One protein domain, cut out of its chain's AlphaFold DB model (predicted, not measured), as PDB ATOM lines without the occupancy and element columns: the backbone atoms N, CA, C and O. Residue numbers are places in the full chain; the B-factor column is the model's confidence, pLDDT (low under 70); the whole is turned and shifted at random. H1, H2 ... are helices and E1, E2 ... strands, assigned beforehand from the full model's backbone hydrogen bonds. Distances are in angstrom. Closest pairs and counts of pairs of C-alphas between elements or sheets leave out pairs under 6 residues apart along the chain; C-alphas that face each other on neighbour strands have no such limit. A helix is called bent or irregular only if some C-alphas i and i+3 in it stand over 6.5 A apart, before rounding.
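This is residues 807 to 1023 of the 1077 residues of the protein "Glyco_trans_2-like domain-containing protein" of Bacteroidetes bacterium 4484_276 (UniProt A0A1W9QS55). A strongly twisted sheet forms the middle, its strands E1, E2, E4, E6 and E7 running parallel, neighbour to neighbour, with the short E3 antiparallel to E2; H3 is over E2, H5 packs on the sheet with its closest approaches to E2, E4 and E6, and H4 is near both of these helices. H6 packs on H5 farther out, while H1, H2 and the long loop of residues 844 to 867 lie off the sheet, the loop reaching 34 A from the mean of the C-alphas. The 217 printed residues hold seven named helices and seven named strands, in the order E1 H1 H2 H3 E2 E3 H4 E4 E5 H5 E6 H6 E7 H7; the class is mixed, helices and strands. The sheet is branched at E2, where E3 folds back antiparallel. The whole is compact, with a radius of gyration of the C-alphas of 18.3 A and spans of 52 by 47 by 34 A.

E2, residues 883 to 893, has three neighbours in the branched sheet, and its pairing is staggered. E1, residues 813 to 817, lies parallel on one side of E2, with N 817 and O 887 2.8 A apart, within hydrogen-bond range. E4, residues 915 to 920, lies parallel on the other side, with N 888 and O 917 at 2.9 A. E3, residues 896 to 898, is antiparallel to E2 and forms a hairpin with it, with N 893 and O 896 at 2.8 A. E6, residues 969 to 974, is parallel to E4, with N 920 and O 973 at 2.9 A. E7, residues 1003 to 1008, is an edge strand parallel to E6, with N 974 and O 1005 at 2.9 A. H3, residues 868 to 880, is on the sheet at a height of 11.3 A, over E2 and along the strands, at 25 degrees on the local plane. H4, residues 901 to 908, only grazes the sheet with its residues 902 to 906. H5, residues 944 to 958, is on the sheet; its closest C-alphas to E2 are those of Phe 950 and Trp 892, 7.0 A apart. H5 is only just irregular: C-alphas 953 and 956 are 7.0 A apart. H6, residues 983 to 998, touches H5 with residues 986 to 993 alone, at a steep tilt of 47 degrees, the same way; the closest C-alphas are those of Asp 947 and Thr 986, 6.4 A apart. H6 is only just not on the sheet, with 4 pairs of C-alphas within 10 A. E6, H6 and E7 form a strand-helix-strand unit, two parallel neighbour strands joined through a helix, with a right-handed crossover. H1, residues 825 to 831, and H2, residues 837 to 843, are not on the sheet and are apart from each other; with H3 they lie between E1 and E2 in a second such unit. E5, residues 936 to 938, pairs with no named strand, but residues 925 to 926 pair with it antiparallel. H7, residues 1015 to 1018, only grazes the sheet. Every O i to N i+4 pair is within hydrogen-bond range in H1, H2, H3, H4 and H6; in H5 it is 9 of 11, and H7 is too short for such a pair.

E2 is 29.4 A long, from C-alpha 883 at (57.983, -14.842, -60.275) to C-alpha 893 at (37.837, -10.516, -39.287). H6 measures 22.1 A, H5 20.6 A and H3 18.7 A. E1 begins at C-alpha 813, (54.076, -18.023, -61.557).

The C-alphas of Gln 849 and Asp 996, 58.9 A apart, are the two farthest from each other. The printed part has no cut. The links H2 to H3 and E4 to E5 are long. Mean pLDDT of the printed part is 89.0; residues 807 to 809, 848 to 850 and 928 to 934 are under 70.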
ATOM      1  N   SER A 807      59.666 -13.846 -69.193       57.22
ATOM      2  CA  SER A 807      58.556 -12.948 -69.539       57.22
ATOM      3  C   SER A 807      57.677 -13.476 -70.685       57.22
ATOM      4  O   SER A 807      56.526 -13.064 -70.816       57.22
ATOM      5  N   LYS A 808      58.191 -14.424 -71.482       63.12
ATOM      6  CA  LYS A 808      57.475 -15.086 -72.587       63.12
ATOM      7  C   LYS A 808      56.884 -16.447 -72.213       63.12
ATOM      8  O   LYS A 808      56.329 -17.120 -73.081       63.12
ATOM      9  N   SER A 809      57.014 -16.876 -70.957       69.38
ATOM     10  CA  SER A 809      56.437 -18.142 -70.503       69.38
ATOM     11  C   SER A 809      54.906 -18.116 -70.649       69.38
ATOM     12  O   SER A 809      54.273 -17.169 -70.177       69.38
ATOM     13  N   PRO A 810      54.277 -19.155 -71.237       73.25
ATOM     14  CA  PRO A 810      52.818 -19.276 -71.234       73.25
ATOM     15  C   PRO A 810      52.264 -19.531 -69.821       73.25
ATOM     16  O   PRO A 810      51.065 -19.396 -69.594       73.25
ATOM     17  N   VAL A 811      53.130 -19.892 -68.868       81.19
ATOM     18  CA  VAL A 811      52.799 -20.103 -67.457       81.19
ATOM     19  C   VAL A 811      53.263 -18.897 -66.650       81.19
ATOM     20  O   VAL A 811      54.459 -18.600 -66.619       81.19
ATOM     21  N   LYS A 812      52.323 -18.241 -65.963       85.44
ATOM     22  CA  LYS A 812      52.613 -17.180 -64.993       85.44
ATOM     23  C   LYS A 812      52.746 -17.787 -63.602       85.44
ATOM     24  O   LYS A 812      51.832 -18.471 -63.146       85.44
ATOM     25  N   THR A 813      53.856 -17.530 -62.922       90.56
ATOM     26  CA  THR A 813      54.076 -18.023 -61.557       90.56
ATOM     27  C   THR A 813      53.724 -16.943 -60.534       90.56
ATOM     28  O   THR A 813      54.065 -15.772 -60.703       90.56
ATOM     29  N   ILE A 814      53.001 -17.329 -59.481       93.19
ATOM     30  CA  ILE A 814      52.560 -16.436 -58.403       93.19
ATOM     31  C   ILE A 814      53.022 -17.039 -57.078       93.19
ATOM     32  O   ILE A 814      52.739 -18.205 -56.802       93.19
ATOM     33  N   ALA A 815      53.717 -16.258 -56.253       95.38
ATOM     34  CA  ALA A 815      54.148 -16.695 -54.928       95.38
ATOM     35  C   ALA A 815      53.135 -16.259 -53.861       95.38
ATOM     36  O   ALA A 815      52.819 -15.076 -53.751       95.38
ATOM     37  N   PHE A 816      52.633 -17.200 -53.059       95.56
ATOM     38  CA  PHE A 816      51.808 -16.876 -51.892       95.56
ATOM     39  C   PHE A 816      52.667 -16.196 -50.821       95.56
ATOM     40  O   PHE A 816      53.706 -16.717 -50.419       95.56
ATOM     41  N   TYR A 817      52.234 -15.018 -50.383       95.88
ATOM     42  CA  TYR A 817      53.000 -14.091 -49.567       95.88
ATOM     43  C   TYR A 817      52.399 -13.995 -48.162       95.88
ATOM     44  O   TYR A 817      51.285 -13.499 -47.975       95.88
ATOM     45  N   LEU A 818      53.148 -14.473 -47.165       94.75
ATOM     46  CA  LEU A 818      52.754 -14.471 -45.756       94.75
ATOM     47  C   LEU A 818      53.199 -13.163 -45.068       94.75
ATOM     48  O   LEU A 818      54.401 -12.944 -44.913       94.75
ATOM     49  N   PRO A 819      52.276 -12.307 -44.589       94.12
ATOM     50  CA  PRO A 819      52.637 -11.001 -44.033       94.12
ATOM     51  C   PRO A 819      53.179 -11.042 -42.591       94.12
ATOM     52  O   PRO A 819      53.576 -10.007 -42.064       94.12
ATOM     53  N   GLN A 820      53.237 -12.199 -41.926       93.62
ATOM     54  CA  GLN A 820      53.505 -12.325 -40.480       93.62
ATOM     55  C   GLN A 820      54.986 -12.169 -40.049       93.62
ATOM     56  O   GLN A 820      55.360 -12.458 -38.910       93.62
ATOM     57  N   PHE A 821      55.854 -11.654 -40.923       94.69
ATOM     58  CA  PHE A 821      57.251 -11.322 -40.602       94.69
ATOM     59  C   PHE A 821      57.415  -9.878 -40.083       94.69
ATOM     60  O   PHE A 821      58.366  -9.177 -40.421       94.69
ATOM     61  N   HIS A 822      56.464  -9.421 -39.263       95.25
ATOM     62  CA  HIS A 822      56.543  -8.178 -38.493       95.25
ATOM     63  C   HIS A 822      55.672  -8.274 -37.224       95.25
ATOM     64  O   HIS A 822      54.648  -8.961 -37.242       95.25
ATOM     65  N   PRO A 823      56.048  -7.608 -36.117       93.69
ATOM     66  CA  PRO A 823      55.270  -7.658 -34.885       93.69
ATOM     67  C   PRO A 823      54.008  -6.788 -34.979       93.69
ATOM     68  O   PRO A 823      54.032  -5.674 -35.520       93.69
ATOM     69  N   ILE A 824      52.920  -7.280 -34.385       95.19
ATOM     70  CA  ILE A 824      51.662  -6.552 -34.176       95.19
ATOM     71  C   ILE A 824      51.228  -6.683 -32.705       95.19
ATOM     72  O   ILE A 824      51.590  -7.678 -32.072       95.19
ATOM     73  N   PRO A 825      50.466  -5.719 -32.153       94.12
ATOM     74  CA  PRO A 825      50.046  -5.748 -30.749       94.12
ATOM     75  C   PRO A 825      49.336  -7.044 -30.343       94.12
ATOM     76  O   PRO A 825      49.619  -7.589 -29.282       94.12
ATOM     77  N   GLU A 826      48.468  -7.564 -31.208       94.19
ATOM     78  CA  GLU A 826      47.715  -8.792 -30.973       94.19
ATOM     79  C   GLU A 826      48.638 -10.010 -30.842       94.19
ATOM     80  O   GLU A 826      48.531 -10.775 -29.890       94.19
ATOM     81  N   ASN A 827      49.610 -10.164 -31.745       92.25
ATOM     82  CA  ASN A 827      50.575 -11.261 -31.663       92.25
ATOM     83  C   ASN A 827      51.502 -11.123 -30.448       92.25
ATOM     84  O   ASN A 827      51.861 -12.133 -29.847       92.25
ATOM     85  N   ASP A 828      51.865  -9.897 -30.067       91.69
ATOM     86  CA  ASP A 828      52.636  -9.647 -28.848       91.69
ATOM     87  C   ASP A 828      51.865 -10.077 -27.590       91.69
ATOM     88  O   ASP A 828      52.457 -10.635 -26.661       91.69
ATOM     89  N   GLU A 829      50.551  -9.848 -27.567       90.81
ATOM     90  CA  GLU A 829      49.653 -10.287 -26.498       90.81
ATOM     91  C   GLU A 829      49.471 -11.813 -26.490       90.81
ATOM     92  O   GLU A 829      49.536 -12.445 -25.433       90.81
ATOM     93  N   TRP A 830      49.273 -12.424 -27.660       90.56
ATOM     94  CA  TRP A 830      48.949 -13.848 -27.776       90.56
ATOM     95  C   TRP A 830      50.166 -14.769 -27.631       90.56
ATOM     96  O   TRP A 830      50.060 -15.826 -27.004       90.56
ATOM     97  N   TRP A 831      51.316 -14.370 -28.180       85.56
ATOM     98  CA  TRP A 831      52.501 -15.224 -28.350       85.56
ATOM     99  C   TRP A 831      53.753 -14.705 -27.632       85.56
ATOM    100  O   TRP A 831      54.762 -15.413 -27.553       85.56
ATOM    101  N   GLY A 832      53.680 -13.496 -27.075       87.44
ATOM    102  CA  GLY A 832      54.765 -12.833 -26.364       87.44
ATOM    103  C   GLY A 832      55.392 -11.693 -27.164       87.44
ATOM    104  O   GLY A 832      55.400 -11.680 -28.391       87.44
ATOM    105  N   LYS A 833      55.950 -10.724 -26.437       90.81
ATOM    106  CA  LYS A 833      56.474  -9.474 -26.994       90.81
ATOM    107  C   LYS A 833      57.519  -9.695 -28.096       90.81
ATOM    108  O   LYS A 833      58.545 -10.331 -27.856       90.81
ATOM    109  N   GLY A 834      57.307  -9.056 -29.245       87.31
ATOM    110  CA  GLY A 834      58.176  -9.106 -30.418       87.31
ATOM    111  C   GLY A 834      57.950 -10.328 -31.309       87.31
ATOM    112  O   GLY A 834      58.839 -10.659 -32.094       87.31
ATOM    113  N   PHE A 835      56.813 -11.020 -31.183       91.62
ATOM    114  CA  PHE A 835      56.562 -12.238 -31.948       91.62
ATOM    115  C   PHE A 835      56.450 -11.959 -33.455       91.62
ATOM    116  O   PHE A 835      55.752 -11.052 -33.904       91.62
ATOM    117  N   THR A 836      57.118 -12.808 -34.230       92.25
ATOM    118  CA  THR A 836      57.030 -12.933 -35.693       92.25
ATOM    119  C   THR A 836      57.243 -14.399 -36.059       92.25
ATOM    120  O   THR A 836      57.779 -15.153 -35.239       92.25
ATOM    121  N   GLU A 837      56.949 -14.803 -37.296       89.81
ATOM    122  CA  GLU A 837      57.220 -16.183 -37.732       89.81
ATOM    123  C   GLU A 837      58.705 -16.581 -37.661       89.81
ATOM    124  O   GLU A 837      59.022 -17.763 -37.501       89.81
ATOM    125  N   TRP A 838      59.641 -15.622 -37.608       91.12
ATOM    126  CA  TRP A 838      61.046 -15.919 -37.295       91.12
ATOM    127  C   TRP A 838      61.231 -16.605 -35.942       91.12
ATOM    128  O   TRP A 838      62.151 -17.405 -35.762       91.12
ATOM    129  N   THR A 839      60.334 -16.342 -34.994       88.25
ATOM    130  CA  THR A 839      60.309 -16.998 -33.683       88.25
ATOM    131  C   THR A 839      60.071 -18.501 -33.823       88.25
ATOM    132  O   THR A 839      60.699 -19.285 -33.118       88.25
ATOM    133  N   ASN A 840      59.199 -18.920 -34.742       87.19
ATOM    134  CA  ASN A 840      58.932 -20.330 -35.016       87.19
ATOM    135  C   ASN A 840      60.056 -20.958 -35.842       87.19
ATOM    136  O   ASN A 840      60.566 -22.013 -35.462       87.19
ATOM    137  N   VAL A 841      60.510 -20.272 -36.902       85.50
ATOM    138  CA  VAL A 841      61.639 -20.718 -37.737       85.50
ATOM    139  C   VAL A 841      62.866 -21.008 -36.872       85.50
ATOM    140  O   VAL A 841      63.436 -22.085 -36.961       85.50
ATOM    141  N   THR A 842      63.243 -20.104 -35.967       84.69
ATOM    142  CA  THR A 842      64.418 -20.286 -35.090       84.69
ATOM    143  C   THR A 842      64.246 -21.365 -34.020       84.69
ATOM    144  O   THR A 842      65.239 -21.941 -33.573       84.69
ATOM    145  N   LYS A 843      63.008 -21.671 -33.610       84.38
ATOM    146  CA  LYS A 843      62.700 -22.746 -32.653       84.38
ATOM    147  C   LYS A 843      62.690 -24.130 -33.297       84.38
ATOM    148  O   LYS A 843      62.752 -25.118 -32.559       84.38
ATOM    149  N   ALA A 844      62.590 -24.216 -34.625       81.50
ATOM    150  CA  ALA A 844      62.560 -25.488 -35.330       81.50
ATOM    151  C   ALA A 844      63.852 -26.280 -35.078       81.50
ATOM    152  O   ALA A 844      64.958 -25.740 -35.033       81.50
ATOM    153  N   LYS A 845      63.702 -27.591 -34.881       80.38
ATOM    154  CA  LYS A 845      64.807 -28.509 -34.593       80.38
ATOM    155  C   LYS A 845      64.801 -29.647 -35.608       80.38
ATOM    156  O   LYS A 845      63.716 -30.098 -35.982       80.38
ATOM    157  N   PRO A 846      65.976 -30.162 -36.010       79.75
ATOM    158  CA  PRO A 846      66.057 -31.402 -36.766       79.75
ATOM    159  C   PRO A 846      65.305 -32.515 -36.040       79.75
ATOM    160  O   PRO A 846      65.620 -32.839 -34.895       79.75
ATOM    161  N   LEU A 847      64.317 -33.099 -36.712       73.31
ATOM    162  CA  LEU A 847      63.576 -34.242 -36.172       73.31
ATOM    163  C   LEU A 847      64.254 -35.583 -36.490       73.31
ATOM    164  O   LEU A 847      64.068 -36.552 -35.763       73.31
ATOM    165  N   PHE A 848      65.079 -35.643 -37.539       68.56
ATOM    166  CA  PHE A 848      65.810 -36.842 -37.948       68.56
ATOM    167  C   PHE A 848      67.219 -36.528 -38.462       68.56
ATOM    168  O   PHE A 848      67.555 -35.372 -38.720       68.56
ATOM    169  N   GLN A 849      68.067 -37.557 -38.578       58.50
ATOM    170  CA  GLN A 849      69.418 -37.412 -39.119       58.50
ATOM    171  C   GLN A 849      69.327 -36.915 -40.572       58.50
ATOM    172  O   GLN A 849      68.601 -37.505 -41.358       58.50
ATOM    173  N   GLU A 850      70.049 -35.838 -40.900       67.12
ATOM    174  CA  GLU A 850      69.980 -35.124 -42.196       67.12
ATOM    175  C   GLU A 850      68.718 -34.269 -42.419       67.12
ATOM    176  O   GLU A 850      68.619 -33.604 -43.445       67.12
ATOM    177  N   HIS A 851      67.798 -34.178 -41.447       75.75
ATOM    178  CA  HIS A 851      66.718 -33.188 -41.500       75.75
ATOM    179  C   HIS A 851      67.313 -31.784 -41.373       75.75
ATOM    180  O   HIS A 851      67.719 -31.368 -40.282       75.75
ATOM    181  N   TYR A 852      67.376 -31.055 -42.485       76.94
ATOM    182  CA  TYR A 852      67.805 -29.665 -42.478       76.94
ATOM    183  C   TYR A 852      66.723 -28.815 -41.805       76.94
ATOM    184  O   TYR A 852      65.702 -28.511 -42.395       76.94
ATOM    185  N   GLN A 853      66.905 -28.509 -40.523       81.00
ATOM    186  CA  GLN A 853      66.128 -27.527 -39.770       81.00
ATOM    187  C   GLN A 853      67.039 -26.904 -38.698       81.00
ATOM    188  O   GLN A 853      67.921 -27.587 -38.172       81.00
ATOM    189  N   PRO A 854      66.838 -25.637 -38.325       85.25
ATOM    190  CA  PRO A 854      65.932 -24.691 -38.964       85.25
ATOM    191  C   PRO A 854      66.456 -24.202 -40.327       85.25
ATOM    192  O   PRO A 854      67.666 -24.060 -40.511       85.25
ATOM    193  N   HIS A 855      65.553 -23.910 -41.270       77.69
ATOM    194  CA  HIS A 855      65.886 -23.180 -42.503       77.69
ATOM    195  C   HIS A 855      65.995 -21.687 -42.184       77.69
ATOM    196  O   HIS A 855      65.000 -20.964 -42.172       77.69
ATOM    197  N   LEU A 856      67.206 -21.230 -41.864       81.31
ATOM    198  CA  LEU A 856      67.436 -19.819 -41.568       81.31
ATOM    199  C   LEU A 856      67.519 -19.000 -42.864       81.31
ATOM    200  O   LEU A 856      68.076 -19.490 -43.849       81.31
ATOM    201  N   PRO A 857      66.998 -17.761 -42.876       75.19
ATOM    202  CA  PRO A 857      67.055 -16.912 -44.060       75.19
ATOM    203  C   PRO A 857      68.507 -16.588 -44.433       75.19
ATOM    204  O   PRO A 857      69.332 -16.304 -43.561       75.19
ATOM    205  N   LEU A 858      68.803 -16.634 -45.736       71.94
ATOM    206  CA  LEU A 858      70.125 -16.343 -46.298       71.94
ATOM    207  C   LEU A 858      70.240 -14.852 -46.656       71.94
ATOM    208  O   LEU A 858      70.542 -14.037 -45.787       71.94
ATOM    209  N   ASP A 859      69.964 -14.499 -47.912       71.12
ATOM    210  CA  ASP A 859      70.328 -13.213 -48.523       71.12
ATOM    211  C   ASP A 859      69.743 -11.985 -47.811       71.12
ATOM    212  O   ASP A 859      70.433 -10.981 -47.644       71.12
ATOM    213  N   LEU A 860      68.491 -12.077 -47.350       78.88
ATOM    214  CA  LEU A 860      67.774 -10.969 -46.702       78.88
ATOM    215  C   LEU A 860      67.823 -11.023 -45.164       78.88
ATOM    216  O   LEU A 860      67.354 -10.104 -44.494       78.88
ATOM    217  N   GLY A 861      68.376 -12.098 -44.590       83.75
ATOM    218  CA  GLY A 861      68.405 -12.327 -43.144       83.75
ATOM    219  C   GLY A 861      67.019 -12.345 -42.476       83.75
ATOM    220  O   GLY A 861      65.986 -12.524 -43.120       83.75
ATOM    221  N   PHE A 862      66.996 -12.188 -41.147       87.94
ATOM    222  CA  PHE A 862      65.763 -12.082 -40.355       87.94
ATOM    223  C   PHE A 862      65.134 -10.698 -40.535       87.94
ATOM    224  O   PHE A 862      65.298  -9.809 -39.698       87.94
ATOM    225  N   TYR A 863      64.477 -10.504 -41.674       92.69
ATOM    226  CA  TYR A 863      63.933  -9.216 -42.076       92.69
ATOM    227  C   TYR A 863      62.646  -8.842 -41.330       92.69
ATOM    228  O   TYR A 863      61.946  -9.690 -40.781       92.69
ATOM    229  N   ASP A 864      62.313  -7.555 -41.360       92.94
ATOM    230  CA  ASP A 864      61.063  -7.008 -40.837       92.94
ATOM    231  C   ASP A 864      60.283  -6.364 -41.983       92.94
ATOM    232  O   ASP A 864      60.789  -5.454 -42.641       92.94
ATOM    233  N   LEU A 865      59.052  -6.820 -42.217       95.56
ATOM    234  CA  LEU A 865      58.221  -6.350 -43.333       95.56
ATOM    235  C   LEU A 865      57.681  -4.924 -43.176       95.56
ATOM    236  O   LEU A 865      56.976  -4.435 -44.054       95.56
ATOM    237  N   ARG A 866      58.006  -4.232 -42.081       93.00
ATOM    238  CA  ARG A 866      57.796  -2.782 -41.954       93.00
ATOM    239  C   ARG A 866      58.875  -1.971 -42.670       93.00
ATOM    240  O   ARG A 866      58.721  -0.759 -42.783       93.00
ATOM    241  N   ASN A 867      59.976  -2.603 -43.077       93.69
ATOM    242  CA  ASN A 867      61.045  -1.938 -43.804       93.69
ATOM    243  C   ASN A 867      60.776  -1.999 -45.324       93.69
ATOM    244  O   ASN A 867      60.813  -3.102 -45.880       93.69
ATOM    245  N   PRO A 868      60.544  -0.862 -46.005       91.75
ATOM    246  CA  PRO A 868      60.294  -0.836 -47.447       91.75
ATOM    247  C   PRO A 868      61.458  -1.409 -48.270       91.75
ATOM    248  O   PRO A 868      61.206  -2.103 -49.254       91.75
ATOM    249  N   ASP A 869      62.708  -1.234 -47.824       91.19
ATOM    250  CA  ASP A 869      63.898  -1.748 -48.522       91.19
ATOM    251  C   ASP A 869      63.852  -3.277 -48.691       91.19
ATOM    252  O   ASP A 869      64.400  -3.834 -49.640       91.19
ATOM    253  N   ILE A 870      63.201  -3.979 -47.754       93.94
ATOM    254  CA  ILE A 870      63.049  -5.436 -47.808       93.94
ATOM    255  C   ILE A 870      62.072  -5.833 -48.909       93.94
ATOM    256  O   ILE A 870      62.335  -6.799 -49.621       93.94
ATOM    257  N   MET A 871      60.964  -5.106 -49.063       94.62
ATOM    258  CA  MET A 871      59.999  -5.384 -50.126       94.62
ATOM    259  C   MET A 871      60.631  -5.143 -51.500       94.62
ATOM    260  O   MET A 871      60.500  -5.990 -52.378       94.62
ATOM    261  N   GLU A 872      61.387  -4.055 -51.666       92.12
ATOM    262  CA  GLU A 872      62.121  -3.773 -52.907       92.12
ATOM    263  C   GLU A 872      63.084  -4.919 -53.261       92.12
ATOM    264  O   GLU A 872      63.008  -5.484 -54.354       92.12
ATOM    265  N   GLN A 873      63.898  -5.365 -52.300       91.12
ATOM    266  CA  GLN A 873      64.815  -6.494 -52.495       91.12
ATOM    267  C   GLN A 873      64.083  -7.813 -52.797       91.12
ATOM    268  O   GLN A 873      64.549  -8.610 -53.614       91.12
ATOM    269  N   GLN A 874      62.932  -8.064 -52.165       93.88
ATOM    270  CA  GLN A 874      62.107  -9.242 -52.450       93.88
ATOM    271  C   GLN A 874      61.508  -9.201 -53.857       93.88
ATOM    272  O   GLN A 874      61.444 -10.240 -54.512       93.88
ATOM    273  N   ILE A 875      61.099  -8.027 -54.340       93.12
ATOM    274  CA  ILE A 875      60.583  -7.838 -55.699       93.12
ATOM    275  C   ILE A 875      61.686  -8.071 -56.729       93.12
ATOM    276  O   ILE A 875      61.481  -8.816 -57.688       93.12
ATOM    277  N   GLU A 876      62.863  -7.475 -56.530       88.25
ATOM    278  CA  GLU A 876      64.020  -7.692 -57.403       88.25
ATOM    279  C   GLU A 876      64.391  -9.175 -57.471       88.25
ATOM    280  O   GLU A 876      64.583  -9.736 -58.556       88.25
ATOM    281  N   MET A 877      64.418  -9.838 -56.312       88.19
ATOM    282  CA  MET A 877      64.668 -11.269 -56.218       88.19
ATOM    283  C   MET A 877      63.598 -12.067 -56.970       88.19
ATOM    284  O   MET A 877      63.941 -12.869 -57.837       88.19
ATOM    285  N   ALA A 878      62.316 -11.814 -56.707       89.31
ATOM    286  CA  ALA A 878      61.195 -12.489 -57.354       89.31
ATOM    287  C   ALA A 878      61.275 -12.389 -58.885       89.31
ATOM    288  O   ALA A 878      61.227 -13.410 -59.576       89.31
ATOM    289  N   LYS A 879      61.512 -11.183 -59.414       84.75
ATOM    290  CA  LYS A 879      61.699 -10.954 -60.853       84.75
ATOM    291  C   LYS A 879      62.874 -11.743 -61.421       84.75
ATOM    292  O   LYS A 879      62.738 -12.351 -62.479       84.75
ATOM    293  N   SER A 880      64.010 -11.773 -60.718       80.69
ATOM    294  CA  SER A 880      65.213 -12.484 -61.178       80.69
ATOM    295  C   SER A 880      65.016 -14.002 -61.321       80.69
ATOM    296  O   SER A 880      65.697 -14.639 -62.127       80.69
ATOM    297  N   PHE A 881      64.042 -14.569 -60.599       82.69
ATOM    298  CA  PHE A 881      63.655 -15.981 -60.666       82.69
ATOM    299  C   PHE A 881      62.366 -16.234 -61.472       82.69
ATOM    300  O   PHE A 881      61.874 -17.359 -61.502       82.69
ATOM    301  N   GLY A 882      61.823 -15.215 -62.152       82.06
ATOM    302  CA  GLY A 882      60.638 -15.341 -63.008       82.06
ATOM    303  C   GLY A 882      59.301 -15.431 -62.275       82.06
ATOM    304  O   GLY A 882      58.324 -15.880 -62.872       82.06
ATOM    305  N   ILE A 883      59.240 -15.002 -61.012       89.56
ATOM    306  CA  ILE A 883      57.983 -14.842 -60.275       89.56
ATOM    307  C   ILE A 883      57.262 -13.603 -60.811       89.56
ATOM    308  O   ILE A 883      57.781 -12.490 -60.744       89.56
ATOM    309  N   ASN A 884      56.064 -13.799 -61.365       89.19
ATOM    310  CA  ASN A 884      55.304 -12.743 -62.039       89.19
ATOM    311  C   ASN A 884      54.422 -11.927 -61.090       89.19
ATOM    312  O   ASN A 884      53.957 -10.851 -61.475       89.19
ATOM    313  N   GLY A 885      54.159 -12.447 -59.890       94.56
ATOM    314  CA  GLY A 885      53.346 -11.755 -58.908       94.56
ATOM    315  C   GLY A 885      53.326 -12.371 -57.515       94.56
ATOM    316  O   GLY A 885      53.767 -13.504 -57.310       94.56
ATOM    317  N   PHE A 886      52.771 -11.616 -56.570       97.75
ATOM    318  CA  PHE A 886      52.541 -12.043 -55.190       97.75
ATOM    319  C   PHE A 886      51.049 -12.218 -54.891       97.75
ATOM    320  O   PHE A 886      50.229 -11.375 -55.234       97.75
ATOM    321  N   CYS A 887      50.685 -13.302 -54.218       97.88
ATOM    322  CA  CYS A 887      49.345 -13.510 -53.679       97.88
ATOM    323  C   CYS A 887      49.386 -13.241 -52.174       97.88
ATOM    324  O   CYS A 887      49.838 -14.089 -51.407       97.88
ATOM    325  N   PHE A 888      48.974 -12.052 -51.741       97.88
ATOM    326  CA  PHE A 888      49.004 -11.686 -50.327       97.88
ATOM    327  C   PHE A 888      47.891 -12.398 -49.565       97.88
ATOM    328  O   PHE A 888      46.713 -12.295 -49.923       97.88
ATOM    329  N   TYR A 889      48.254 -13.073 -48.471       97.44
ATOM    330  CA  TYR A 889      47.258 -13.499 -47.495       97.44
ATOM    331  C   TYR A 889      46.618 -12.272 -46.850       97.44
ATOM    332  O   TYR A 889      47.298 -11.430 -46.260       97.44
ATOM    333  N   TYR A 890      45.300 -12.188 -46.975       97.31
ATOM    334  CA  TYR A 890      44.492 -11.100 -46.461       97.31
ATOM    335  C   TYR A 890      43.759 -11.551 -45.201       97.31
ATOM    336  O   TYR A 890      42.924 -12.454 -45.260       97.31
ATOM    337  N   TYR A 891      44.075 -10.927 -44.067       96.31
ATOM    338  CA  TYR A 891      43.507 -11.256 -42.761       96.31
ATOM    339  C   TYR A 891      42.507 -10.179 -42.344       96.31
ATOM    340  O   TYR A 891      42.875  -9.111 -41.849       96.31
ATOM    341  N   TRP A 892      41.231 -10.475 -42.566       96.19
ATOM    342  CA  TRP A 892      40.103  -9.605 -42.253       96.19
ATOM    343  C   TRP A 892      39.070 -10.395 -41.458       96.19
ATOM    344  O   TRP A 892      38.634 -11.447 -41.926       96.19
ATOM    345  N   PHE A 893      38.703  -9.885 -40.283       94.19
ATOM    346  CA  PHE A 893      37.837 -10.516 -39.287       94.19
ATOM    347  C   PHE A 893      36.723  -9.544 -38.889       94.19
ATOM    348  O   PHE A 893      36.937  -8.679 -38.037       94.19
ATOM    349  N   ASP A 894      35.569  -9.646 -39.547       89.94
ATOM    350  CA  ASP A 894      34.337  -8.900 -39.245       89.94
ATOM    351  C   ASP A 894      34.586  -7.390 -39.015       89.94
ATOM    352  O   ASP A 894      34.161  -6.776 -38.037       89.94
ATOM    353  N   GLY A 895      35.369  -6.783 -39.918       89.81
ATOM    354  CA  GLY A 895      35.737  -5.361 -39.898       89.81
ATOM    355  C   GLY A 895      37.104  -5.041 -39.287       89.81
ATOM    356  O   GLY A 895      37.582  -3.913 -39.438       89.81
ATOM    357  N   LYS A 896      37.774  -6.005 -38.647       93.75
ATOM    358  CA  LYS A 896      39.135  -5.842 -38.121       93.75
ATOM    359  C   LYS A 896      40.167  -6.463 -39.063       93.75
ATOM    360  O   LYS A 896      40.144  -7.664 -39.314       93.75
ATOM    361  N   ARG A 897      41.113  -5.654 -39.544       94.75
ATOM    362  CA  ARG A 897      42.297  -6.144 -40.267       94.75
ATOM    363  C   ARG A 897      43.421  -6.483 -39.296       94.75
ATOM    364  O   ARG A 897      43.576  -5.796 -38.287       94.75
ATOM    365  N   LEU A 898      44.179  -7.524 -39.616       95.25
ATOM    366  CA  LEU A 898      45.422  -7.881 -38.938       95.25
ATOM    367  C   LEU A 898      46.520  -8.101 -39.983       95.25
ATOM    368  O   LEU A 898      46.239  -8.497 -41.111       95.25
ATOM    369  N   LEU A 899      47.782  -7.880 -39.603       95.62
ATOM    370  CA  LEU A 899      48.954  -8.063 -40.477       95.62
ATOM    371  C   LEU A 899      48.919  -7.241 -41.785       95.62
ATOM    372  O   LEU A 899      49.636  -7.549 -42.732       95.62
ATOM    373  N   GLU A 900      48.122  -6.177 -41.847       94.50
ATOM    374  CA  GLU A 900      47.821  -5.410 -43.059       94.50
ATOM    375  C   GLU A 900      48.970  -4.516 -43.543       94.50
ATOM    376  O   GLU A 900      49.009  -4.131 -44.711       94.50
ATOM    377  N   LYS A 901      49.919  -4.187 -42.656       94.88
ATOM    378  CA  LYS A 901      50.957  -3.174 -42.906       94.88
ATOM    379  C   LYS A 901      51.781  -3.405 -44.178       94.88
ATOM    380  O   LYS A 901      51.960  -2.431 -44.903       94.88
ATOM    381  N   PRO A 902      52.276  -4.620 -44.491       95.50
ATOM    382  CA  PRO A 902      53.082  -4.831 -45.692       95.50
ATOM    383  C   PRO A 902      52.285  -4.596 -46.977       95.50
ATOM    384  O   PRO A 902      52.815  -4.029 -47.925       95.50
ATOM    385  N   LEU A 903      51.004  -4.977 -46.995       96.06
ATOM    386  CA  LEU A 903      50.119  -4.778 -48.143       96.06
ATOM    387  C   LEU A 903      49.687  -3.307 -48.284       96.06
ATOM    388  O   LEU A 903      49.675  -2.771 -49.388       96.06
ATOM    389  N   ASP A 904      49.376  -2.630 -47.175       96.12
ATOM    390  CA  ASP A 904      49.092  -1.187 -47.179       96.12
ATOM    391  C   ASP A 904      50.308  -0.380 -47.653       96.12
ATOM    392  O   ASP A 904      50.160   0.552 -48.442       96.12
ATOM    393  N   MET A 905      51.509  -0.760 -47.209       95.94
ATOM    394  CA  MET A 905      52.767  -0.189 -47.685       95.94
ATOM    395  C   MET A 905      52.954  -0.470 -49.182       95.94
ATOM    396  O   MET A 905      53.241   0.447 -49.940       95.94
ATOM    397  N   PHE A 906      52.695  -1.696 -49.642       95.81
ATOM    398  CA  PHE A 906      52.779  -2.051 -51.063       95.81
ATOM    399  C   PHE A 906      51.896  -1.177 -51.966       95.81
ATOM    400  O   PHE A 906      52.322  -0.748 -53.041       95.81
ATOM    401  N   LEU A 907      50.685  -0.848 -51.512       95.56
ATOM    402  CA  LEU A 907      49.784   0.055 -52.230       95.56
ATOM    403  C   LEU A 907      50.299   1.508 -52.263       95.56
ATOM    404  O   LEU A 907      50.060   2.228 -53.226       95.56
ATOM    405  N   GLN A 908      51.019   1.945 -51.226       95.75
ATOM    406  CA  GLN A 908      51.595   3.297 -51.135       95.75
ATOM    407  C   GLN A 908      52.832   3.498 -52.019       95.75
ATOM    408  O   GLN A 908      53.195   4.644 -52.283       95.75
ATOM    409  N   HIS A 909      53.443   2.409 -52.483       96.12
ATOM    410  CA  HIS A 909      54.642   2.398 -53.315       96.12
ATOM    411  C   HIS A 909      54.311   1.902 -54.737       96.12
ATOM    412  O   HIS A 909      54.548   0.734 -55.062       96.12
ATOM    413  N   PRO A 910      53.713   2.742 -55.609       93.06
ATOM    414  CA  PRO A 910      53.364   2.360 -56.982       93.06
ATOM    415  C   PRO A 910      54.584   2.047 -57.864       93.06
ATOM    416  O   PRO A 910      54.442   1.391 -58.892       93.06
ATOM    417  N   GLU A 911      55.781   2.487 -57.473       93.25
ATOM    418  CA  GLU A 911      57.051   2.176 -58.134       93.25
ATOM    419  C   GLU A 911      57.470   0.701 -58.005       93.25
ATOM    420  O   GLU A 911      58.300   0.222 -58.778       93.25
ATOM    421  N   TRP A 912      56.887  -0.036 -57.054       95.31
ATOM    422  CA  TRP A 912      57.091  -1.472 -56.885       95.31
ATOM    423  C   TRP A 912      56.370  -2.251 -57.983       95.31
ATOM    424  O   TRP A 912      55.220  -2.669 -57.857       95.31
ATOM    425  N   ASP A 913      57.071  -2.410 -59.096       88.75
ATOM    426  CA  ASP A 913      56.555  -2.972 -60.340       88.75
ATOM    427  C   ASP A 913      56.458  -4.508 -60.294       88.75
ATOM    428  O   ASP A 913      57.213  -5.212 -60.950       88.75
ATOM    429  N   ILE A 914      55.564  -5.076 -59.494       94.06
ATOM    430  CA  ILE A 914      55.232  -6.505 -59.562       94.06
ATOM    431  C   ILE A 914      53.724  -6.681 -59.435       94.06
ATOM    432  O   ILE A 914      53.073  -5.939 -58.698       94.06
ATOM    433  N   ASN A 915      53.156  -7.649 -60.155       96.06
ATOM    434  CA  ASN A 915      51.718  -7.881 -60.068       96.06
ATOM    435  C   ASN A 915      51.348  -8.514 -58.725       96.06
ATOM    436  O   ASN A 915      52.166  -9.197 -58.103       96.06
ATOM    437  N   PHE A 916      50.102  -8.356 -58.289       97.94
ATOM    438  CA  PHE A 916      49.643  -9.004 -57.065       97.94
ATOM    439  C   PHE A 916      48.148  -9.333 -57.054       97.94
ATOM    440  O   PHE A 916      47.370  -8.788 -57.828       97.94
ATOM    441  N   CYS A 917      47.734 -10.242 -56.178       97.94
ATOM    442  CA  CYS A 917      46.330 -10.511 -55.866       97.94
ATOM    443  C   CYS A 917      46.159 -10.856 -54.383       97.94
ATOM    444  O   CYS A 917      47.140 -10.938 -53.640       97.94
ATOM    445  N   LEU A 918      44.911 -11.044 -53.951       98.00
ATOM    446  CA  LEU A 918      44.572 -11.385 -52.570       98.00
ATOM    447  C   LEU A 918      44.036 -12.814 -52.445       98.00
ATOM    448  O   LEU A 918      43.232 -13.272 -53.261       98.00
ATOM    449  N   CYS A 919      44.436 -13.473 -51.357       97.50
ATOM    450  CA  CYS A 919      43.813 -14.684 -50.841       97.50
ATOM    451  C   CYS A 919      43.255 -14.406 -49.447       97.50
ATOM    452  O   CYS A 919      44.017 -14.161 -48.511       97.50
ATOM    453  N   TRP A 920      41.934 -14.443 -49.292       96.38
ATOM    454  CA  TRP A 920      41.316 -14.258 -47.985       96.38
ATOM    455  C   TRP A 920      41.503 -15.510 -47.128       96.38
ATOM    456  O   TRP A 920      40.959 -16.573 -47.439       96.38
ATOM    457  N   ALA A 921      42.263 -15.369 -46.039       93.88
ATOM    458  CA  ALA A 921      42.409 -16.379 -44.995       93.88
ATOM    459  C   ALA A 921      41.144 -16.390 -44.119       93.88
ATOM    460  O   ALA A 921      41.127 -15.860 -43.014       93.88
ATOM    461  N   ASN A 922      40.058 -16.930 -44.674       93.06
ATOM    462  CA  ASN A 922      38.692 -16.742 -44.190       93.06
ATOM    463  C   ASN A 922      38.267 -17.740 -43.083       93.06
ATOM    464  O   ASN A 922      37.117 -18.185 -43.034       93.06
ATOM    465  N   GLU A 923      39.201 -18.134 -42.219       91.00
ATOM    466  CA  GLU A 923      38.944 -19.017 -41.078       91.00
ATOM    467  C   GLU A 923      39.197 -18.316 -39.742       91.00
ATOM    468  O   GLU A 923      39.879 -17.294 -39.684       91.00
ATOM    469  N   ASN A 924      38.660 -18.881 -38.656       88.75
ATOM    470  CA  ASN A 924      38.952 -18.406 -37.307       88.75
ATOM    471  C   ASN A 924      40.460 -18.438 -37.047       88.75
ATOM    472  O   ASN A 924      41.135 -19.420 -37.360       88.75
ATOM    473  N   TRP A 925      40.985 -17.409 -36.384       87.50
ATOM    474  CA  TRP A 925      42.342 -17.484 -35.860       87.50
ATOM    475  C   TRP A 925      42.292 -18.164 -34.498       87.50
ATOM    476  O   TRP A 925      41.708 -17.626 -33.557       87.50
ATOM    477  N   THR A 926      42.907 -19.337 -34.367       83.62
ATOM    478  CA  THR A 926      42.931 -20.106 -33.115       83.62
ATOM    479  C   THR A 926      44.353 -20.246 -32.564       83.62
ATOM    480  O   THR A 926      45.340 -19.942 -33.240       83.62
ATOM    481  N   ARG A 927      44.484 -20.687 -31.306       74.00
ATOM    482  CA  ARG A 927      45.791 -20.992 -30.692       74.00
ATOM    483  C   ARG A 927      46.456 -22.255 -31.250       74.00
ATOM    484  O   ARG A 927      47.610 -22.530 -30.921       74.00
ATOM    485  N   GLN A 928      45.749 -23.030 -32.070       65.88
ATOM    486  CA  GLN A 928      46.239 -24.280 -32.635       65.88
ATOM    487  C   GLN A 928      46.507 -24.135 -34.136       65.88
ATOM    488  O   GLN A 928      45.813 -23.425 -34.850       65.88
ATOM    489  N   TRP A 929      47.528 -24.841 -34.624       51.00
ATOM    490  CA  TRP A 929      47.938 -24.818 -36.035       51.00
ATOM    491  C   TRP A 929      46.995 -25.589 -36.976       51.00
ATOM    492  O   TRP A 929      47.087 -25.440 -38.190       51.00
ATOM    493  N   ILE A 930      46.119 -26.440 -36.434       46.09
ATOM    494  CA  ILE A 930      45.091 -27.174 -37.183       46.09
ATOM    495  C   ILE A 930      43.757 -26.624 -36.693       46.09
ATOM    496  O   ILE A 930      43.568 -26.593 -35.481       46.09
ATOM    497  N   GLY A 931      42.897 -26.172 -37.618       48.78
ATOM    498  CA  GLY A 931      41.651 -25.416 -37.397       48.78
ATOM    499  C   GLY A 931      40.576 -26.113 -36.556       48.78
ATOM    500  O   GLY A 931      39.485 -26.395 -37.042       48.78
ATOM    501  N   ASP A 932      40.924 -26.404 -35.311       53.34
ATOM    502  CA  ASP A 932      40.071 -26.809 -34.210       53.34
ATOM    503  C   ASP A 932      39.694 -25.546 -33.414       53.34
ATOM    504  O   ASP A 932      40.562 -24.770 -33.000       53.34
ATOM    505  N   ASP A 933      38.393 -25.325 -33.218       62.41
ATOM    506  CA  ASP A 933      37.813 -24.093 -32.656       62.41
ATOM    507  C   ASP A 933      37.826 -24.058 -31.115       62.41
ATOM    508  O   ASP A 933      37.160 -23.239 -30.484       62.41
ATOM    509  N   ASN A 934      38.592 -24.941 -30.473       59.56
ATOM    510  CA  ASN A 934      38.620 -25.057 -29.014       59.56
ATOM    511  C   ASN A 934      39.190 -23.810 -28.300       59.56
ATOM    512  O   ASN A 934      38.804 -23.530 -27.165       59.56
ATOM    513  N   GLU A 935      40.080 -23.045 -28.947       75.56
ATOM    514  CA  GLU A 935      40.675 -21.811 -28.400       75.56
ATOM    515  C   GLU A 935      40.803 -20.715 -29.477       75.56
ATOM    516  O   GLU A 935      41.891 -20.445 -29.996       75.56
ATOM    517  N   VAL A 936      39.680 -20.083 -29.827       84.25
ATOM    518  CA  VAL A 936      39.619 -18.980 -30.804       84.25
ATOM    519  C   VAL A 936      40.207 -17.684 -30.215       84.25
ATOM    520  O   VAL A 936      39.780 -17.225 -29.158       84.25
ATOM    521  N   LEU A 937      41.180 -17.086 -30.912       86.88
ATOM    522  CA  LEU A 937      41.787 -15.780 -30.608       86.88
ATOM    523  C   LEU A 937      40.989 -14.627 -31.230       86.88
ATOM    524  O   LEU A 937      40.745 -13.615 -30.575       86.88
ATOM    525  N   ILE A 938      40.572 -14.792 -32.487       90.19
ATOM    526  CA  ILE A 938      39.626 -13.905 -33.166       90.19
ATOM    527  C   ILE A 938      38.739 -14.734 -34.102       90.19
ATOM    528  O   ILE A 938      39.229 -15.545 -34.890       90.19
ATOM    529  N   ALA A 939      37.428 -14.573 -33.939       88.75
ATOM    530  CA  ALA A 939      36.415 -15.325 -34.669       88.75
ATOM    531  C   ALA A 939      36.030 -14.632 -35.981       88.75
ATOM    532  O   ALA A 939      36.297 -13.445 -36.171       88.75
ATOM    533  N   GLN A 940      35.362 -15.389 -36.845       87.88
ATOM    534  CA  GLN A 940      34.805 -14.922 -38.100       87.88
ATOM    535  C   GLN A 940      33.424 -15.538 -38.341       87.88
ATOM    536  O   GLN A 940      33.272 -16.759 -38.311       87.88
ATOM    537  N   ASN A 941      32.419 -14.693 -38.584       83.50
ATOM    538  CA  ASN A 941      31.018 -15.124 -38.591       83.50
ATOM    539  C   ASN A 941      30.407 -15.329 -39.991       83.50
ATOM    540  O   ASN A 941      29.391 -16.019 -40.099       83.50
ATOM    541  N   HIS A 942      31.004 -14.770 -41.054       89.94
ATOM    542  CA  HIS A 942      30.534 -14.892 -42.453       89.94
ATOM    543  C   HIS A 942      29.056 -14.500 -42.656       89.94
ATOM    544  O   HIS A 942      28.293 -15.203 -43.327       89.94
ATOM    545  N   SER A 943      28.624 -13.385 -42.055       91.25
ATOM    546  CA  SER A 943      27.272 -12.847 -42.264       91.25
ATOM    547  C   SER A 943      27.136 -12.127 -43.621       91.25
ATOM    548  O   SER A 943      28.134 -11.685 -44.191       91.25
ATOM    549  N   PRO A 944      25.913 -11.943 -44.161       91.62
ATOM    550  CA  PRO A 944      25.706 -11.143 -45.371       91.62
ATOM    551  C   PRO A 944      26.254  -9.711 -45.272       91.62
ATOM    552  O   PRO A 944      26.699  -9.150 -46.275       91.62
ATOM    553  N   GLU A 945      26.218  -9.110 -44.083       91.38
ATOM    554  CA  GLU A 945      26.802  -7.801 -43.802       91.38
ATOM    555  C   GLU A 945      28.334  -7.850 -43.858       91.38
ATOM    556  O   GLU A 945      28.945  -6.975 -44.479       91.38
ATOM    557  N   ASP A 946      28.943  -8.891 -43.284       91.12
ATOM    558  CA  ASP A 946      30.393  -9.107 -43.306       91.12
ATOM    559  C   ASP A 946      30.904  -9.393 -44.717       91.12
ATOM    560  O   ASP A 946      31.919  -8.828 -45.115       91.12
ATOM    561  N   ASP A 947      30.172 -10.172 -45.521       91.69
ATOM    562  CA  ASP A 947      30.493 -10.408 -46.932       91.69
ATOM    563  C   ASP A 947      30.663  -9.083 -47.688       91.69
ATOM    564  O   ASP A 947      31.602  -8.902 -48.470       91.69
ATOM    565  N   ILE A 948      29.736  -8.144 -47.461       93.44
ATOM    566  CA  ILE A 948      29.764  -6.816 -48.074       93.44
ATOM    567  C   ILE A 948      30.862  -5.944 -47.451       93.44
ATOM    568  O   ILE A 948      31.491  -5.158 -48.162       93.44
ATOM    569  N   GLY A 949      31.101  -6.061 -46.145       94.69
ATOM    570  CA  GLY A 949      32.184  -5.369 -45.445       94.69
ATOM    571  C   GLY A 949      33.561  -5.749 -45.988       94.69
ATOM    572  O   GLY A 949      34.344  -4.865 -46.341       94.69
ATOM    573  N   PHE A 950      33.813  -7.048 -46.137       95.44
ATOM    574  CA  PHE A 950      35.037  -7.601 -46.702       95.44
ATOM    575  C   PHE A 950      35.274  -7.080 -48.119       95.44
ATOM    576  O   PHE A 950      36.307  -6.464 -48.389       95.44
ATOM    577  N   ILE A 951      34.304  -7.252 -49.030       94.56
ATOM    578  CA  ILE A 951      34.529  -6.870 -50.429       94.56
ATOM    579  C   ILE A 951      34.775  -5.363 -50.567       94.56
ATOM    580  O   ILE A 951      35.670  -4.965 -51.309       94.56
ATOM    581  N   LYS A 952      34.066  -4.526 -49.794       95.06
ATOM    582  CA  LYS A 952      34.288  -3.070 -49.753       95.06
ATOM    583  C   LYS A 952      35.713  -2.708 -49.349       95.06
ATOM    584  O   LYS A 952      36.296  -1.804 -49.939       95.06
ATOM    585  N   ASP A 953      36.266  -3.393 -48.356       95.88
ATOM    586  CA  ASP A 953      37.601  -3.103 -47.836       95.88
ATOM    587  C   ASP A 953      38.721  -3.517 -48.809       95.88
ATOM    588  O   ASP A 953      39.786  -2.897 -48.838       95.88
ATOM    589  N   THR A 954      38.455  -4.498 -49.680       95.31
ATOM    590  CA  THR A 954      39.417  -4.942 -50.703       95.31
ATOM    591  C   THR A 954      39.490  -4.047 -51.945       95.31
ATOM    592  O   THR A 954      40.519  -4.054 -52.620       95.31
ATOM    593  N   VAL A 955      38.458  -3.238 -52.232       94.62
ATOM    594  CA  VAL A 955      38.346  -2.403 -53.454       94.62
ATOM    595  C   VAL A 955      39.622  -1.616 -53.748       94.62
ATOM    596  O   VAL A 955      40.113  -1.634 -54.871       94.62
ATOM    597  N   LYS A 956      40.196  -0.973 -52.725       93.50
ATOM    598  CA  LYS A 956      41.395  -0.128 -52.859       93.50
ATOM    599  C   LYS A 956      42.611  -0.863 -53.430       93.50
ATOM    600  O   LYS A 956      43.468  -0.221 -54.020       93.50
ATOM    601  N   TYR A 957      42.691  -2.178 -53.239       95.56
ATOM    602  CA  TYR A 957      43.753  -3.005 -53.807       95.56
ATOM    603  C   TYR A 957      43.385  -3.520 -55.190       95.56
ATOM    604  O   TYR A 957      44.232  -3.542 -56.071       95.56
ATOM    605  N   ILE A 958      42.127  -3.930 -55.375       94.31
ATOM    606  CA  ILE A 958      41.639  -4.494 -56.640       94.31
ATOM    607  C   ILE A 958      41.696  -3.452 -57.769       94.31
ATOM    608  O   ILE A 958      41.930  -3.803 -58.924       94.31
ATOM    609  N   ASP A 959      41.514  -2.173 -57.440       90.38
ATOM    610  CA  ASP A 959      41.621  -1.070 -58.398       90.38
ATOM    611  C   ASP A 959      43.072  -0.633 -58.697       90.38
ATOM    612  O   ASP A 959      43.277   0.221 -59.564       90.38
ATOM    613  N   ASP A 960      44.084  -1.208 -58.035       95.56
ATOM    614  CA  ASP A 960      45.488  -0.954 -58.376       95.56
ATOM    615  C   ASP A 960      45.804  -1.528 -59.774       95.56
ATOM    616  O   ASP A 960      45.444  -2.668 -60.074       95.56
ATOM    617  N   PRO A 961      46.497  -0.783 -60.658       94.12
ATOM    618  CA  PRO A 961      46.804  -1.245 -62.014       94.12
ATOM    619  C   PRO A 961      47.689  -2.500 -62.070       94.12
ATOM    620  O   PRO A 961      47.736  -3.157 -63.108       94.12
ATOM    621  N   ARG A 962      48.391  -2.836 -60.982       96.25
ATOM    622  CA  ARG A 962      49.222  -4.042 -60.847       96.25
ATOM    623  C   ARG A 962      48.415  -5.257 -60.373       96.25
ATOM    624  O   ARG A 962      48.974  -6.346 -60.222       96.25
ATOM    625  N   TYR A 963      47.123  -5.101 -60.092       97.25
ATOM    626  CA  TYR A 963      46.293  -6.198 -59.616       97.25
ATOM    627  C   TYR A 963      46.085  -7.250 -60.716       97.25
ATOM    628  O   TYR A 963      45.768  -6.932 -61.862       97.25
ATOM    629  N   ILE A 964      46.264  -8.528 -60.382       96.44
ATOM    630  CA  ILE A 964      46.190  -9.625 -61.352       96.44
ATOM    631  C   ILE A 964      44.744  -9.803 -61.825       96.44
ATOM    632  O   ILE A 964      43.826  -9.997 -61.024       96.44
ATOM    633  N   THR A 965      44.562  -9.812 -63.145       94.50
ATOM    634  CA  THR A 965      43.291 -10.125 -63.807       94.50
ATOM    635  C   THR A 965      43.393 -11.402 -64.645       94.50
ATOM    636  O   THR A 965      44.466 -11.780 -65.126       94.50
ATOM    637  N   ILE A 966      42.255 -12.075 -64.815       93.62
ATOM    638  CA  ILE A 966      42.047 -13.190 -65.744       93.62
ATOM    639  C   ILE A 966      40.858 -12.800 -66.619       93.62
ATOM    640  O   ILE A 966      39.796 -12.490 -66.088       93.62
ATOM    641  N   ASP A 967      41.045 -12.757 -67.939       90.69
ATOM    642  CA  ASP A 967      40.033 -12.271 -68.894       90.69
ATOM    643  C   ASP A 967      39.443 -10.901 -68.497       90.69
ATOM    644  O   ASP A 967      38.228 -10.710 -68.470       90.69
ATOM    645  N   ASP A 968      40.317  -9.963 -68.110       90.69
ATOM    646  CA  ASP A 968      39.986  -8.616 -67.607       90.69
ATOM    647  C   ASP A 968      39.151  -8.576 -66.309       90.69
ATOM    648  O   ASP A 968      38.725  -7.506 -65.861       90.69
ATOM    649  N   LYS A 969      38.964  -9.721 -65.645       95.50
ATOM    650  CA  LYS A 969      38.286  -9.837 -64.350       95.50
ATOM    651  C   LYS A 969      39.312  -9.914 -63.216       95.50
ATOM    652  O   LYS A 969      40.198 -10.772 -63.273       95.50
ATOM    653  N   PRO A 970      39.234  -9.069 -62.173       96.19
ATOM    654  CA  PRO A 970      40.179  -9.132 -61.065       96.19
ATOM    655  C   PRO A 970      40.098 -10.457 -60.301       96.19
ATOM    656  O   PRO A 970      39.007 -10.909 -59.949       96.19
ATOM    657  N   LEU A 971      41.258 -11.063 -60.040       97.19
ATOM    658  CA  LEU A 971      41.379 -12.350 -59.358       97.19
ATOM    659  C   LEU A 971      41.213 -12.201 -57.842       97.19
ATOM    660  O   LEU A 971      41.977 -11.494 -57.185       97.19
ATOM    661  N   MET A 972      40.263 -12.928 -57.266       96.44
ATOM    662  CA  MET A 972      40.066 -13.017 -55.820       96.44
ATOM    663  C   MET A 972      40.034 -14.481 -55.389       96.44
ATOM    664  O   MET A 972      39.277 -15.285 -55.940       96.44
ATOM    665  N   ILE A 973      40.864 -14.827 -54.404       97.69
ATOM    666  CA  ILE A 973      41.030 -16.200 -53.926       97.69
ATOM    667  C   ILE A 973      40.421 -16.343 -52.527       97.69
ATOM    668  O   ILE A 973      40.660 -15.517 -51.649       97.69
ATOM    669  N   ILE A 974      39.657 -17.414 -52.316       96.00
ATOM    670  CA  ILE A 974      39.016 -17.750 -51.037       96.00
ATOM    671  C   ILE A 974      39.600 -19.063 -50.514       96.00
ATOM    672  O   ILE A 974      39.540 -20.087 -51.202       96.00
ATOM    673  N   TYR A 975      40.170 -19.039 -49.306       93.31
ATOM    674  CA  TYR A 975      40.929 -20.168 -48.759       93.31
ATOM    675  C   TYR A 975      40.046 -21.359 -48.341       93.31
ATOM    676  O   TYR A 975      40.363 -22.508 -48.643       93.31
ATOM    677  N   ARG A 976      38.916 -21.112 -47.672       90.94
ATOM    678  CA  ARG A 976      37.983 -22.131 -47.162       90.94
ATOM    679  C   ARG A 976      36.529 -21.754 -47.452       90.94
ATOM    680  O   ARG A 976      35.808 -21.346 -46.539       90.94
ATOM    681  N   PRO A 977      36.049 -21.898 -48.698       89.62
ATOM    682  CA  PRO A 977      34.666 -21.560 -49.054       89.62
ATOM    683  C   PRO A 977      33.612 -22.405 -48.315       89.62
ATOM    684  O   PRO A 977      32.443 -22.038 -48.294       89.62
ATOM    685  N   GLN A 978      33.998 -23.527 -47.701       87.31
ATOM    686  CA  GLN A 978      33.082 -24.412 -46.976       87.31
ATOM    687  C   GLN A 978      32.629 -23.844 -45.621       87.31
ATOM    688  O   GLN A 978      31.719 -24.399 -45.016       87.31
ATOM    689  N   LEU A 979      33.264 -22.772 -45.128       89.50
ATOM    690  CA  LEU A 979      32.902 -22.139 -43.854       89.50
ATOM    691  C   LEU A 979      31.705 -21.186 -43.969       89.50
ATOM    692  O   LEU A 979      31.128 -20.808 -42.954       89.50
ATOM    693  N   PHE A 980      31.319 -20.801 -45.186       91.06
ATOM    694  CA  PHE A 980      30.186 -19.907 -45.392       91.06
ATOM    695  C   PHE A 980      28.866 -20.674 -45.246       91.06
ATOM    696  O   PHE A 980      28.723 -21.740 -45.854       91.06
ATOM    697  N   PRO A 981      27.862 -20.119 -44.543       90.75
ATOM    698  CA  PRO A 981      26.540 -20.740 -44.430       90.75
ATOM    699  C   PRO A 981      25.862 -20.981 -45.788       90.75
ATOM    700  O   PRO A 981      25.228 -22.012 -45.997       90.75
ATOM    701  N   ASP A 982      26.013 -20.031 -46.716       92.44
ATOM    702  CA  ASP A 982      25.579 -20.145 -48.112       92.44
ATOM    703  C   ASP A 982      26.556 -19.393 -49.022       92.44
ATOM    704  O   ASP A 982      26.391 -18.210 -49.342       92.44
ATOM    705  N   ILE A 983      27.589 -20.109 -49.455       93.69
ATOM    706  CA  ILE A 983      28.643 -19.553 -50.301       93.69
ATOM    707  C   ILE A 983      28.140 -19.061 -51.664       93.69
ATOM    708  O   ILE A 983      28.665 -18.078 -52.184       93.69
ATOM    709  N   LYS A 984      27.093 -19.666 -52.244       94.00
ATOM    710  CA  LYS A 984      26.546 -19.191 -53.527       94.00
ATOM    711  C   LYS A 984      25.933 -17.812 -53.367       94.00
ATOM    712  O   LYS A 984      26.135 -16.938 -54.212       94.00
ATOM    713  N   ALA A 985      25.183 -17.610 -52.286       94.75
ATOM    714  CA  ALA A 985      24.611 -16.311 -51.981       94.75
ATOM    715  C   ALA A 985      25.710 -15.261 -51.740       94.75
ATOM    716  O   ALA A 985      25.601 -14.150 -52.260       94.75
ATOM    717  N   THR A 986      26.789 -15.624 -51.040       95.81
ATOM    718  CA  THR A 986      27.964 -14.762 -50.823       95.81
ATOM    719  C   THR A 986      28.656 -14.379 -52.137       95.81
ATOM    720  O   THR A 986      28.828 -13.193 -52.427       95.81
ATOM    721  N   VAL A 987      28.966 -15.354 -52.995       96.38
ATOM    722  CA  VAL A 987      29.561 -15.126 -54.324       96.38
ATOM    723  C   VAL A 987      28.699 -14.185 -55.170       96.38
ATOM    724  O   VAL A 987      29.207 -13.250 -55.799       96.38
ATOM    725  N   ASN A 988      27.378 -14.384 -55.155       95.69
ATOM    726  CA  ASN A 988      26.438 -13.517 -55.860       95.69
ATOM    727  C   ASN A 988      26.431 -12.091 -55.293       95.69
ATOM    728  O   ASN A 988      26.388 -11.136 -56.072       95.69
ATOM    729  N   ARG A 989      26.511 -11.925 -53.963       96.38
ATOM    730  CA  ARG A 989      26.634 -10.610 -53.313       96.38
ATOM    731  C   ARG A 989      27.897  -9.882 -53.767       96.38
ATOM    732  O   ARG A 989      27.796  -8.720 -54.153       96.38
ATOM    733  N   TRP A 990      29.052 -10.548 -53.798       96.31
ATOM    734  CA  TRP A 990      30.312  -9.935 -54.237       96.31
ATOM    735  C   TRP A 990      30.297  -9.528 -55.704       96.31
ATOM    736  O   TRP A 990      30.608  -8.380 -56.023       96.31
ATOM    737  N   ARG A 991      29.878 -10.427 -56.606       95.31
ATOM    738  CA  ARG A 991      29.769 -10.102 -58.036       95.31
ATOM    739  C   ARG A 991      28.772  -8.974 -58.282       95.31
ATOM    740  O   ARG A 991      29.068  -8.066 -59.054       95.31
ATOM    741  N   LYS A 992      27.617  -8.991 -57.604       95.69
ATOM    742  CA  LYS A 992      26.629  -7.910 -57.686       95.69
ATOM    743  C   LYS A 992      27.203  -6.588 -57.184       95.69
ATOM    744  O   LYS A 992      27.075  -5.588 -57.877       95.69
ATOM    745  N   PHE A 993      27.861  -6.586 -56.026       94.94
ATOM    746  CA  PHE A 993      28.497  -5.392 -55.475       94.94
ATOM    747  C   PHE A 993      29.503  -4.794 -56.466       94.94
ATOM    748  O   PHE A 993      29.443  -3.597 -56.745       94.94
ATOM    749  N   TYR A 994      30.380  -5.615 -57.049       91.75
ATOM    750  CA  TYR A 994      31.396  -5.129 -57.982       91.75
ATOM    751  C   TYR A 994      30.794  -4.626 -59.300       91.75
ATOM    752  O   TYR A 994      31.178  -3.572 -59.810       91.75
ATOM    753  N   LYS A 995      29.780  -5.330 -59.810       93.06
ATOM    754  CA  LYS A 995      29.045  -4.929 -61.010       93.06
ATOM    755  C   LYS A 995      28.310  -3.604 -60.816       93.06
ATOM    756  O   LYS A 995      28.429  -2.724 -61.661       93.06
ATOM    757  N   ASP A 996      27.597  -3.443 -59.704       95.19
ATOM    758  CA  ASP A 996      26.789  -2.248 -59.437       95.19
ATOM    759  C   ASP A 996      27.655  -1.000 -59.171       95.19
ATOM    760  O   ASP A 996      27.246   0.103 -59.524       95.19
ATOM    761  N   ASN A 997      28.840  -1.156 -58.565       92.44
ATOM    762  CA  ASN A 997      29.692  -0.022 -58.173       92.44
ATOM    763  C   ASN A 997      30.805   0.301 -59.183       92.44
ATOM    764  O   ASN A 997      31.199   1.460 -59.291       92.44
ATOM    765  N   PHE A 998      31.303  -0.691 -59.930       89.31
ATOM    766  CA  PHE A 998      32.471  -0.533 -60.811       89.31
ATOM    767  C   PHE A 998      32.228  -1.004 -62.249       89.31
ATOM    768  O   PHE A 998      33.121  -0.872 -63.083       89.31
ATOM    769  N   ASN A 999      31.043  -1.550 -62.558       90.25
ATOM    770  CA  ASN A 999      30.700  -2.121 -63.866       90.25
ATOM    771  C   ASN A 999      31.732  -3.154 -64.369       90.25
ATOM    772  O   ASN A 999      32.043  -3.225 -65.558       90.25
ATOM    773  N   LYS A1000      32.279  -3.946 -63.440       87.94
ATOM    774  CA  LYS A1000      33.272  -5.006 -63.669       87.94
ATOM    775  C   LYS A1000      32.799  -6.313 -63.027       87.94
ATOM    776  O   LYS A1000      31.980  -6.297 -62.108       87.94
ATOM    777  N   GLU A1001      33.339  -7.441 -63.476       92.88
ATOM    778  CA  GLU A1001      33.103  -8.758 -62.867       92.88
ATOM    779  C   GLU A1001      34.361  -9.273 -62.164       92.88
ATOM    780  O   GLU A1001      35.469  -9.025 -62.628       92.88
ATOM    781  N   LEU A1002      34.183 -10.002 -61.060       95.06
ATOM    782  CA  LEU A1002      35.271 -10.653 -60.324       95.06
ATOM    783  C   LEU A1002      35.517 -12.065 -60.856       95.06
ATOM    784  O   LEU A1002      34.555 -12.786 -61.137       95.06
ATOM    785  N   TYR A1003      36.791 -12.456 -60.914       97.25
ATOM    786  CA  TYR A1003      37.217 -13.833 -61.139       97.25
ATOM    787  C   TYR A1003      37.472 -14.499 -59.788       97.25
ATOM    788  O   TYR A1003      38.466 -14.220 -59.113       97.25
ATOM    789  N   LEU A1004      36.559 -15.365 -59.366       97.25
ATOM    790  CA  LEU A1004      36.581 -15.977 -58.045       97.25
ATOM    791  C   LEU A1004      37.194 -17.368 -58.119       97.25
ATOM    792  O   LEU A1004      36.737 -18.230 -58.866       97.25
ATOM    793  N   THR A1005      38.199 -17.607 -57.283       96.81
ATOM    794  CA  THR A1005      38.886 -18.898 -57.197       96.81
ATOM    795  C   THR A1005      38.834 -19.452 -55.780       96.81
ATOM    796  O   THR A1005      39.002 -18.714 -54.812       96.81
ATOM    797  N   MET A1006      38.609 -20.759 -55.647       94.44
ATOM    798  CA  MET A1006      38.589 -21.438 -54.348       94.44
ATOM    799  C   MET A1006      39.813 -22.327 -54.133       94.44
ATOM    800  O   MET A1006      40.227 -23.037 -55.048       94.44
ATOM    801  N   VAL A1007      40.369 -22.349 -52.922       93.25
ATOM    802  CA  VAL A1007      41.438 -23.294 -52.560       93.25
ATOM    803  C   VAL A1007      40.838 -24.640 -52.140       93.25
ATOM    804  O   VAL A1007      39.851 -24.712 -51.405       93.25
ATOM    805  N   GLN A1008      41.425 -25.735 -52.623       87.81
ATOM    806  CA  GLN A1008      40.983 -27.105 -52.357       87.81
ATOM    807  C   GLN A1008      41.826 -27.773 -51.265       87.81
ATOM    808  O   GLN A1008      42.579 -28.709 -51.525       87.81
ATOM    809  N   THR A1009      41.702 -27.304 -50.024       76.75
ATOM    810  CA  THR A1009      42.464 -27.846 -48.882       76.75
ATOM    811  C   THR A1009      41.917 -29.191 -48.372       76.75
ATOM    812  O   THR A1009      42.685 -30.047 -47.937       76.75
ATOM    813  N   PHE A1010      40.596 -29.420 -48.452       77.50
ATOM    814  CA  PHE A1010      39.916 -30.604 -47.893       77.50
ATOM    815  C   PHE A1010      38.967 -31.257 -48.911       77.50
ATOM    816  O   PHE A1010      37.754 -31.144 -48.790       77.50
ATOM    817  N   GLY A1011      39.512 -31.937 -49.918       76.50
ATOM    818  CA  GLY A1011      38.752 -32.555 -51.012       76.50
ATOM    819  C   GLY A1011      38.842 -31.787 -52.335       76.50
ATOM    820  O   GLY A1011      39.120 -30.587 -52.356       76.50
ATOM    821  N   LYS A1012      38.609 -32.501 -53.447       79.75
ATOM    822  CA  LYS A1012      38.513 -31.933 -54.800       79.75
ATOM    823  C   LYS A1012      37.036 -31.724 -55.147       79.75
ATOM    824  O   LYS A1012      36.266 -32.680 -55.157       79.75
ATOM    825  N   TYR A1013      36.653 -30.484 -55.434       83.19
ATOM    826  CA  TYR A1013      35.268 -30.088 -55.705       83.19
ATOM    827  C   TYR A1013      35.158 -29.347 -57.036       83.19
ATOM    828  O   TYR A1013      36.063 -28.610 -57.418       83.19
ATOM    829  N   ASN A1014      34.030 -29.476 -57.728       86.75
ATOM    830  CA  ASN A1014      33.777 -28.688 -58.930       86.75
ATOM    831  C   ASN A1014      33.491 -27.215 -58.548       86.75
ATOM    832  O   ASN A1014      32.478 -26.967 -57.894       86.75
ATOM    833  N   PRO A1015      34.323 -26.224 -58.936       91.56
ATOM    834  CA  PRO A1015      34.134 -24.821 -58.536       91.56
ATOM    835  C   PRO A1015      32.794 -24.232 -58.987       91.56
ATOM    836  O   PRO A1015      32.186 -23.446 -58.254       91.56
ATOM    837  N   ASN A1016      32.271 -24.693 -60.126       89.19
ATOM    838  CA  ASN A1016      30.980 -24.247 -60.652       89.19
ATOM    839  C   ASN A1016      29.823 -24.549 -59.690       89.19
ATOM    840  O   ASN A1016      28.867 -23.778 -59.598       89.19
ATOM    841  N   GLU A1017      29.916 -25.641 -58.927       86.94
ATOM    842  CA  GLU A1017      28.890 -26.023 -57.954       86.94
ATOM    843  C   GLU A1017      28.811 -25.066 -56.769       86.94
ATOM    844  O   GLU A1017      27.791 -25.059 -56.092       86.94
ATOM    845  N   PHE A1018      29.828 -24.231 -56.548       88.25
ATOM    846  CA  PHE A1018      29.887 -23.220 -55.490       88.25
ATOM    847  C   PHE A1018      29.814 -21.790 -56.049       88.25
ATOM    848  O   PHE A1018      29.858 -20.824 -55.292       88.25
ATOM    849  N   GLY A1019      29.664 -21.647 -57.372       91.31
ATOM    850  CA  GLY A1019      29.618 -20.363 -58.070       91.31
ATOM    851  C   GLY A1019      30.988 -19.761 -58.402       91.31
ATOM    852  O   GLY A1019      31.025 -18.639 -58.902       91.31
ATOM    853  N   PHE A1020      32.088 -20.475 -58.159       96.31
ATOM    854  CA  PHE A1020      33.455 -20.035 -58.461       96.31
ATOM    855  C   PHE A1020      33.839 -20.312 -59.920       96.31
ATOM    856  O   PHE A1020      33.312 -21.236 -60.536       96.31
ATOM    857  N   ASP A1021      34.779 -19.528 -60.451       96.25
ATOM    858  CA  ASP A1021      35.288 -19.642 -61.825       96.25
ATOM    859  C   ASP A1021      36.406 -20.693 -61.941       96.25
ATOM    860  O   ASP A1021      36.546 -21.356 -62.968       96.25
ATOM    861  N   ALA A1022      37.198 -20.878 -60.879       94.50
ATOM    862  CA  ALA A1022      38.294 -21.845 -60.846       94.50
ATOM    863  C   ALA A1022      38.557 -22.405 -59.439       94.50
ATOM    864  O   ALA A1022      38.019 -21.933 -58.433       94.50
ATOM    865  N   ALA A1023      39.432 -23.407 -59.373       92.50
ATOM    866  CA  ALA A1023      39.969 -23.959 -58.137       92.50
ATOM    867  C   ALA A1023      41.507 -23.970 -58.158       92.50
ATOM    868  O   ALA A1023      42.115 -24.172 -59.207       92.50
TER     869      ALA A1023